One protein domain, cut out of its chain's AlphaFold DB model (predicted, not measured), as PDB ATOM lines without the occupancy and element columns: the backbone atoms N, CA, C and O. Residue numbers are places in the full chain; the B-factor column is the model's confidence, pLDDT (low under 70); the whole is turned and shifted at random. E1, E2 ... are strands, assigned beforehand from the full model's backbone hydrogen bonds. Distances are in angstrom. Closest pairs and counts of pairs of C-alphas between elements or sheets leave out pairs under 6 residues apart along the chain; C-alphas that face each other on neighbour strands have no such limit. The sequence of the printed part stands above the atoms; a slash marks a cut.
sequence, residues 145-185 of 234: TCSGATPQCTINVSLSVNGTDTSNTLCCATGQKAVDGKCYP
ATOM      1  N   THR A 145      -8.439 -23.356 -34.215       94.00
ATOM      2  CA  THR A 145      -9.806 -22.974 -33.860       94.00
ATOM      3  C   THR A 145      -9.803 -22.093 -32.619       94.00
ATOM      4  O   THR A 145      -9.342 -22.515 -31.559       94.00
ATOM      5  N   CYS A 146     -10.354 -20.892 -32.736       94.25
ATOM      6  CA  CYS A 146     -10.392 -19.873 -31.695       94.25
ATOM      7  C   CYS A 146     -11.784 -19.765 -31.075       94.25
ATOM      8  O   CYS A 146     -12.785 -19.834 -31.780       94.25
ATOM      9  N   SER A 147     -11.880 -19.622 -29.752       94.00
ATOM     10  CA  SER A 147     -13.170 -19.549 -29.051       94.00
ATOM     11  C   SER A 147     -13.029 -18.936 -27.655       94.00
ATOM     12  O   SER A 147     -11.921 -18.712 -27.167       94.00
ATOM     13  N   GLY A 148     -14.158 -18.657 -26.997       91.75
ATOM     14  CA  GLY A 148     -14.169 -18.169 -25.617       91.75
ATOM     15  C   GLY A 148     -13.495 -16.801 -25.469       91.75
ATOM     16  O   GLY A 148     -13.852 -15.857 -26.169       91.75
ATOM     17  N   ALA A 149     -12.528 -16.699 -24.551       90.88
ATOM     18  CA  ALA A 149     -11.803 -15.457 -24.257       90.88
ATOM     19  C   ALA A 149     -10.856 -15.007 -25.387       90.88
ATOM     20  O   ALA A 149     -10.472 -13.839 -25.439       90.88
ATOM     21  N   THR A 150     -10.495 -15.910 -26.300       92.75
ATOM     22  CA  THR A 150      -9.636 -15.626 -27.454       92.75
ATOM     23  C   THR A 150     -10.329 -16.037 -28.757       92.75
ATOM     24  O   THR A 150      -9.913 -16.986 -29.418       92.75
ATOM     25  N   PRO A 151     -11.426 -15.364 -29.151       92.12
ATOM     26  CA  PRO A 151     -12.239 -15.786 -30.291       92.12
ATOM     27  C   PRO A 151     -11.639 -15.395 -31.651       92.12
ATOM     28  O   PRO A 151     -12.148 -15.834 -32.684       92.12
ATOM     29  N   GLN A 152     -10.595 -14.560 -31.678       93.25
ATOM     30  CA  GLN A 152     -10.068 -13.952 -32.896       93.25
ATOM     31  C   GLN A 152      -8.813 -14.675 -33.395       93.25
ATOM     32  O   GLN A 152      -7.787 -14.704 -32.713       93.25
ATOM     33  N   CYS A 153      -8.863 -15.152 -34.637       94.62
ATOM     34  CA  CYS A 153      -7.678 -15.570 -35.380       94.62
ATOM     35  C   CYS A 153      -6.812 -14.355 -35.707       94.62
ATOM     36  O   CYS A 153      -7.261 -13.417 -36.365       94.62
ATOM     37  N   THR A 154      -5.571 -14.369 -35.240       94.31
ATOM     38  CA  THR A 154      -4.640 -13.252 -35.382       94.31
ATOM     39  C   THR A 154      -3.346 -13.757 -35.992       94.31
ATOM     40  O   THR A 154      -2.810 -14.775 -35.554       94.31
ATOM     41  N   ILE A 155      -2.842 -13.043 -36.999       90.88
ATOM     42  CA  ILE A 155      -1.526 -13.332 -37.567       90.88
ATOM     43  C   ILE A 155      -0.475 -12.961 -36.527       90.88
ATOM     44  O   ILE A 155      -0.377 -11.808 -36.107       90.88
ATOM     45  N   ASN A 156       0.276 -13.963 -36.099       89.06
ATOM     46  CA  ASN A 156       1.416 -13.810 -35.230       89.06
ATOM     47  C   ASN A 156       2.643 -13.513 -36.080       89.06
ATOM     48  O   ASN A 156       3.084 -14.340 -36.882       89.06
ATOM     49  N   VAL A 157       3.173 -12.312 -35.894       85.00
ATOM     50  CA  VAL A 157       4.400 -11.878 -36.548       85.00
ATOM     51  C   VAL A 157       5.566 -12.237 -35.634       85.00
ATOM     52  O   VAL A 157       5.640 -11.745 -34.506       85.00
ATOM     53  N   SER A 158       6.465 -13.099 -36.106       78.69
ATOM     54  CA  SER A 158       7.751 -13.311 -35.440       78.69
ATOM     55  C   SER A 158       8.707 -12.178 -35.782       78.69
ATOM     56  O   SER A 158       8.863 -11.832 -36.952       78.69
ATOM     57  N   LEU A 159       9.368 -11.618 -34.775       73.31
ATOM     58  CA  LEU A 159      10.502 -10.733 -34.996       73.31
ATOM     59  C   LEU A 159      11.747 -11.586 -35.182       73.31
ATOM     60  O   LEU A 159      12.319 -12.095 -34.213       73.31
ATOM     61  N   SER A 160      12.203 -11.733 -36.422       66.00
ATOM     62  CA  SER A 160      13.457 -12.430 -36.637       66.00
ATOM     63  C   SER A 160      14.653 -11.538 -36.330       66.00
ATOM     64  O   SER A 160      14.918 -10.550 -37.008       66.00
ATOM     65  N   VAL A 161      15.410 -11.918 -35.303       59.19
ATOM     66  CA  VAL A 161      16.723 -11.325 -35.004       59.19
ATOM     67  C   VAL A 161      17.840 -12.059 -35.773       59.19
ATOM     68  O   VAL A 161      18.938 -11.530 -35.896       59.19
ATOM     69  N   ASN A 162      17.550 -13.239 -36.351       61.31
ATOM     70  CA  ASN A 162      18.524 -14.130 -37.008       61.31
ATOM     71  C   ASN A 162      18.100 -14.630 -38.413       61.31
ATOM     72  O   ASN A 162      18.648 -15.615 -38.900       61.31
ATOM     73  N   GLY A 163      17.141 -13.978 -39.079       59.28
ATOM     74  CA  GLY A 163      16.831 -14.220 -40.500       59.28
ATOM     75  C   GLY A 163      15.858 -15.362 -40.829       59.28
ATOM     76  O   GLY A 163      15.686 -15.691 -41.998       59.28
ATOM     77  N   THR A 164      15.191 -15.957 -39.842       60.47
ATOM     78  CA  THR A 164      14.014 -16.817 -40.053       60.47
ATOM     79  C   THR A 164      12.749 -16.106 -39.587       60.47
ATOM     80  O   THR A 164      12.472 -16.065 -38.385       60.47
ATOM     81  N   ASP A 165      12.005 -15.522 -40.522       65.25
ATOM     82  CA  ASP A 165      10.655 -15.021 -40.272       65.25
ATOM     83  C   ASP A 165       9.669 -16.186 -40.408       65.25
ATOM     84  O   ASP A 165       9.521 -16.779 -41.476       65.25
ATOM     85  N   THR A 166       8.979 -16.529 -39.324       69.38
ATOM     86  CA  THR A 166       7.856 -17.474 -39.354       69.38
ATOM     87  C   THR A 166       6.588 -16.745 -38.958       69.38
ATOM     88  O   THR A 166       6.434 -16.343 -37.812       69.38
ATOM     89  N   SER A 167       5.657 -16.584 -39.895       77.88
ATOM     90  CA  SER A 167       4.298 -16.150 -39.578       77.88
ATOM     91  C   SER A 167       3.400 -17.367 -39.377       77.88
ATOM     92  O   SER A 167       3.345 -18.243 -40.242       77.88
ATOM     93  N   ASN A 168       2.665 -17.415 -38.270       86.88
ATOM     94  CA  ASN A 168       1.600 -18.393 -38.040       86.88
ATOM     95  C   ASN A 168       0.336 -17.699 -37.512       86.88
ATOM     96  O   ASN A 168       0.334 -16.489 -37.286       86.88
ATOM     97  N   THR A 169      -0.758 -18.441 -37.346       91.88
ATOM     98  CA  THR A 169      -1.964 -17.917 -36.692       91.88
ATOM     99  C   THR A 169      -1.960 -18.269 -35.209       91.88
ATOM    100  O   THR A 169      -1.396 -19.280 -34.795       91.88
ATOM    101  N   LEU A 170      -2.602 -17.440 -34.394       92.94
ATOM    102  CA  LEU A 170      -2.847 -17.685 -32.974       92.94
ATOM    103  C   LEU A 170      -4.193 -17.060 -32.583       92.94
ATOM    104  O   LEU A 170      -4.662 -16.108 -33.206       92.94
ATOM    105  N   CYS A 171      -4.814 -17.597 -31.540       95.81
ATOM    106  CA  CYS A 171      -6.037 -17.065 -30.958       95.81
ATOM    107  C   CYS A 171      -5.754 -15.944 -29.954       95.81
ATOM    108  O   CYS A 171      -5.159 -16.184 -28.904       95.81
ATOM    109  N   CYS A 172      -6.258 -14.744 -30.231       95.88
ATOM    110  CA  CYS A 172      -6.207 -13.604 -29.316       95.88
ATOM    111  C   CYS A 172      -7.611 -13.095 -28.972       95.88
ATOM    112  O   CYS A 172      -8.605 -13.473 -29.602       95.88
ATOM    113  N   ALA A 173      -7.702 -12.239 -27.951       95.81
ATOM    114  CA  ALA A 173      -8.940 -11.521 -27.678       95.81
ATOM    115  C   ALA A 173      -9.234 -10.523 -28.809       95.81
ATOM    116  O   ALA A 173      -8.330 -10.076 -29.520       95.81
ATOM    117  N   THR A 174     -10.502 -10.151 -28.964       93.69
ATOM    118  CA  THR A 174     -10.917  -9.189 -29.987       93.69
ATOM    119  C   THR A 174     -10.152  -7.869 -29.848       93.69
ATOM    120  O   THR A 174     -10.057  -7.309 -28.755       93.69
ATOM    121  N   GLY A 175      -9.604  -7.368 -30.956       92.75
ATOM    122  CA  GLY A 175      -8.850  -6.107 -30.990       92.75
ATOM    123  C   GLY A 175      -7.407  -6.210 -30.482       92.75
ATOM    124  O   GLY A 175      -6.721  -5.191 -30.365       92.75
ATOM    125  N   GLN A 176      -6.927  -7.418 -30.184       95.06
ATOM    126  CA  GLN A 176      -5.513  -7.670 -29.922       95.06
ATOM    127  C   GLN A 176      -4.754  -8.000 -31.213       95.06
ATOM    128  O   GLN A 176      -5.331  -8.415 -32.219       95.06
ATOM    129  N   LYS A 177      -3.433  -7.826 -31.156       91.81
ATOM    130  CA  LYS A 177      -2.469  -8.258 -32.173       91.81
ATOM    131  C   LYS A 177      -1.498  -9.269 -31.581       91.81
ATOM    132  O   LYS A 177      -1.249  -9.235 -30.378       91.81
ATOM    133  N   ALA A 178      -0.935 -10.129 -32.419       91.50
ATOM    134  CA  ALA A 178      -0.012 -11.170 -32.000       91.50
ATOM    135  C   ALA A 178       1.413 -10.878 -32.473       91.50
ATOM    136  O   ALA A 178       1.633 -10.599 -33.651       91.50
ATOM    137  N   VAL A 179       2.368 -10.953 -31.549       88.38
ATOM    138  CA  VAL A 179       3.796 -10.803 -31.835       88.38
ATOM    139  C   VAL A 179       4.579 -11.792 -30.977       88.38
ATOM    140  O   VAL A 179       4.324 -11.891 -29.775       88.38
ATOM    141  N   ASP A 180       5.509 -12.529 -31.585       85.38
ATOM    142  CA  ASP A 180       6.333 -13.561 -30.928       85.38
ATOM    143  C   ASP A 180       5.527 -14.522 -30.030       85.38
ATOM    144  O   ASP A 180       5.908 -14.860 -28.908       85.38
ATOM    145  N   GLY A 181       4.359 -14.942 -30.520       86.38
ATOM    146  CA  GLY A 181       3.477 -15.901 -29.850       86.38
ATOM    147  C   GLY A 181       2.662 -15.319 -28.692       86.38
ATOM    148  O   GLY A 181       1.971 -16.070 -28.004       86.38
ATOM    149  N   LYS A 182       2.712 -14.001 -28.462       89.12
ATOM    150  CA  LYS A 182       1.957 -13.314 -27.404       89.12
ATOM    151  C   LYS A 182       0.957 -12.324 -27.986       89.12
ATOM    152  O   LYS A 182       1.233 -11.651 -28.975       89.12
ATOM    153  N   CYS A 183      -0.192 -12.200 -27.328       92.50
ATOM    154  CA  CYS A 183      -1.214 -11.223 -27.681       92.50
ATOM    155  C   CYS A 183      -1.006  -9.912 -26.914       92.50
ATOM    156  O   CYS A 183      -0.814  -9.905 -25.698       92.50
ATOM    157  N   TYR A 184      -1.107  -8.797 -27.624       92.06
ATOM    158  CA  TYR A 184      -0.988  -7.444 -27.095       92.06
ATOM    159  C   TYR A 184      -2.217  -6.625 -27.490       92.06
ATOM    160  O   TYR A 184      -2.811  -6.893 -28.536       92.06
ATOM    161  N   PRO A 185      -2.592  -5.588 -26.719       93.25
ATOM    162  CA  PRO A 185      -3.596  -4.625 -27.162       93.25
ATOM    163  C   PRO A 185      -3.261  -4.087 -28.562       93.25
ATOM    164  O   PRO A 185      -2.091  -3.818 -28.852       93.25
TER     165      PRO A 185
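What this domain is: This is residues 145 to 185 of the 234 residues of an uncharacterized protein of Trichoderma longibrachiatum ATCC 18648 (UniProt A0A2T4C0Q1). Two strand hairpins, E1 with E2 and E3 with E4, stand side by side in one small sheet that is curled like part of a barrel, and the loop of the first hairpin, residues 158 to 167, reaches out past the strands to one end of the length. Residues 145 to 151 make a turn beyond the other end of the sheet. The printed part has 41 residues with four named strands, E1, E2, E3 and E4 along the chain, and no named helix; the sheet's order is E2, E1, E3, E4, and it is mixed. The class is all strand, though under half of the residues, 19 of 41, are in named elements. The whole is flat, 35 by 20 by 10 A, and only just compact, close to loose, with a radius of gyration of the C-alphas of 10.7 A.

How they stand to each other: Begin with the inner strands E1, residues 152 to 157, and E3, residues 176 to 179, which are parallel neighbours at 30 degrees. Look at N 157 and O 178, 3.2 A apart, within hydrogen-bond range. E2, residues 168 to 172, is an edge strand and forms an antiparallel hairpin with E1 at 134 degrees; there N 154 and O 170 are 2.8 A apart, and N 172 and O 152 are 2.9 A apart. The pairing is staggered: E1 pairs with E2 over residues 152 to 156 and with E3 over residues 156 to 157. At the other edge, E4, residues 182 to 185, forms an antiparallel hairpin with E3 at 141 degrees, with N 177 and O 184 2.8 A apart. Now compare the two edge strands: the closest C-alphas of E2 and E4, those of Cys 172 and Cys 183, are 5.8 A apart. The sheet is strongly twisted, its C-alphas up to 4.9 A off their best plane.

Where its parts are: Find C-alpha 152 at (-10.068, -13.952, -32.896); from there E1 runs 15.1 A to C-alpha 157 at (4.400, -11.878, -36.548). E2 covers 12.6 A from C-alpha 168 to C-alpha 172. E3 covers 10.0 A from C-alpha 176 to C-alpha 179. E4 covers 10.3 A and ends at C-alpha 185, at (-3.596, -4.625, -27.162).

The domain as a whole: The two C-alphas farthest apart, those of Gly 148 and Asn 162, are 34.9 A apart. The printed part has no cut. The links E2 to E3 and E3 to E4 are tight, and E1 to E2, with 10 residues between, is short. In the B-factor column you will find a mean pLDDT of 85.8 for the printed part; the model is under 70 at residues 160 to 166.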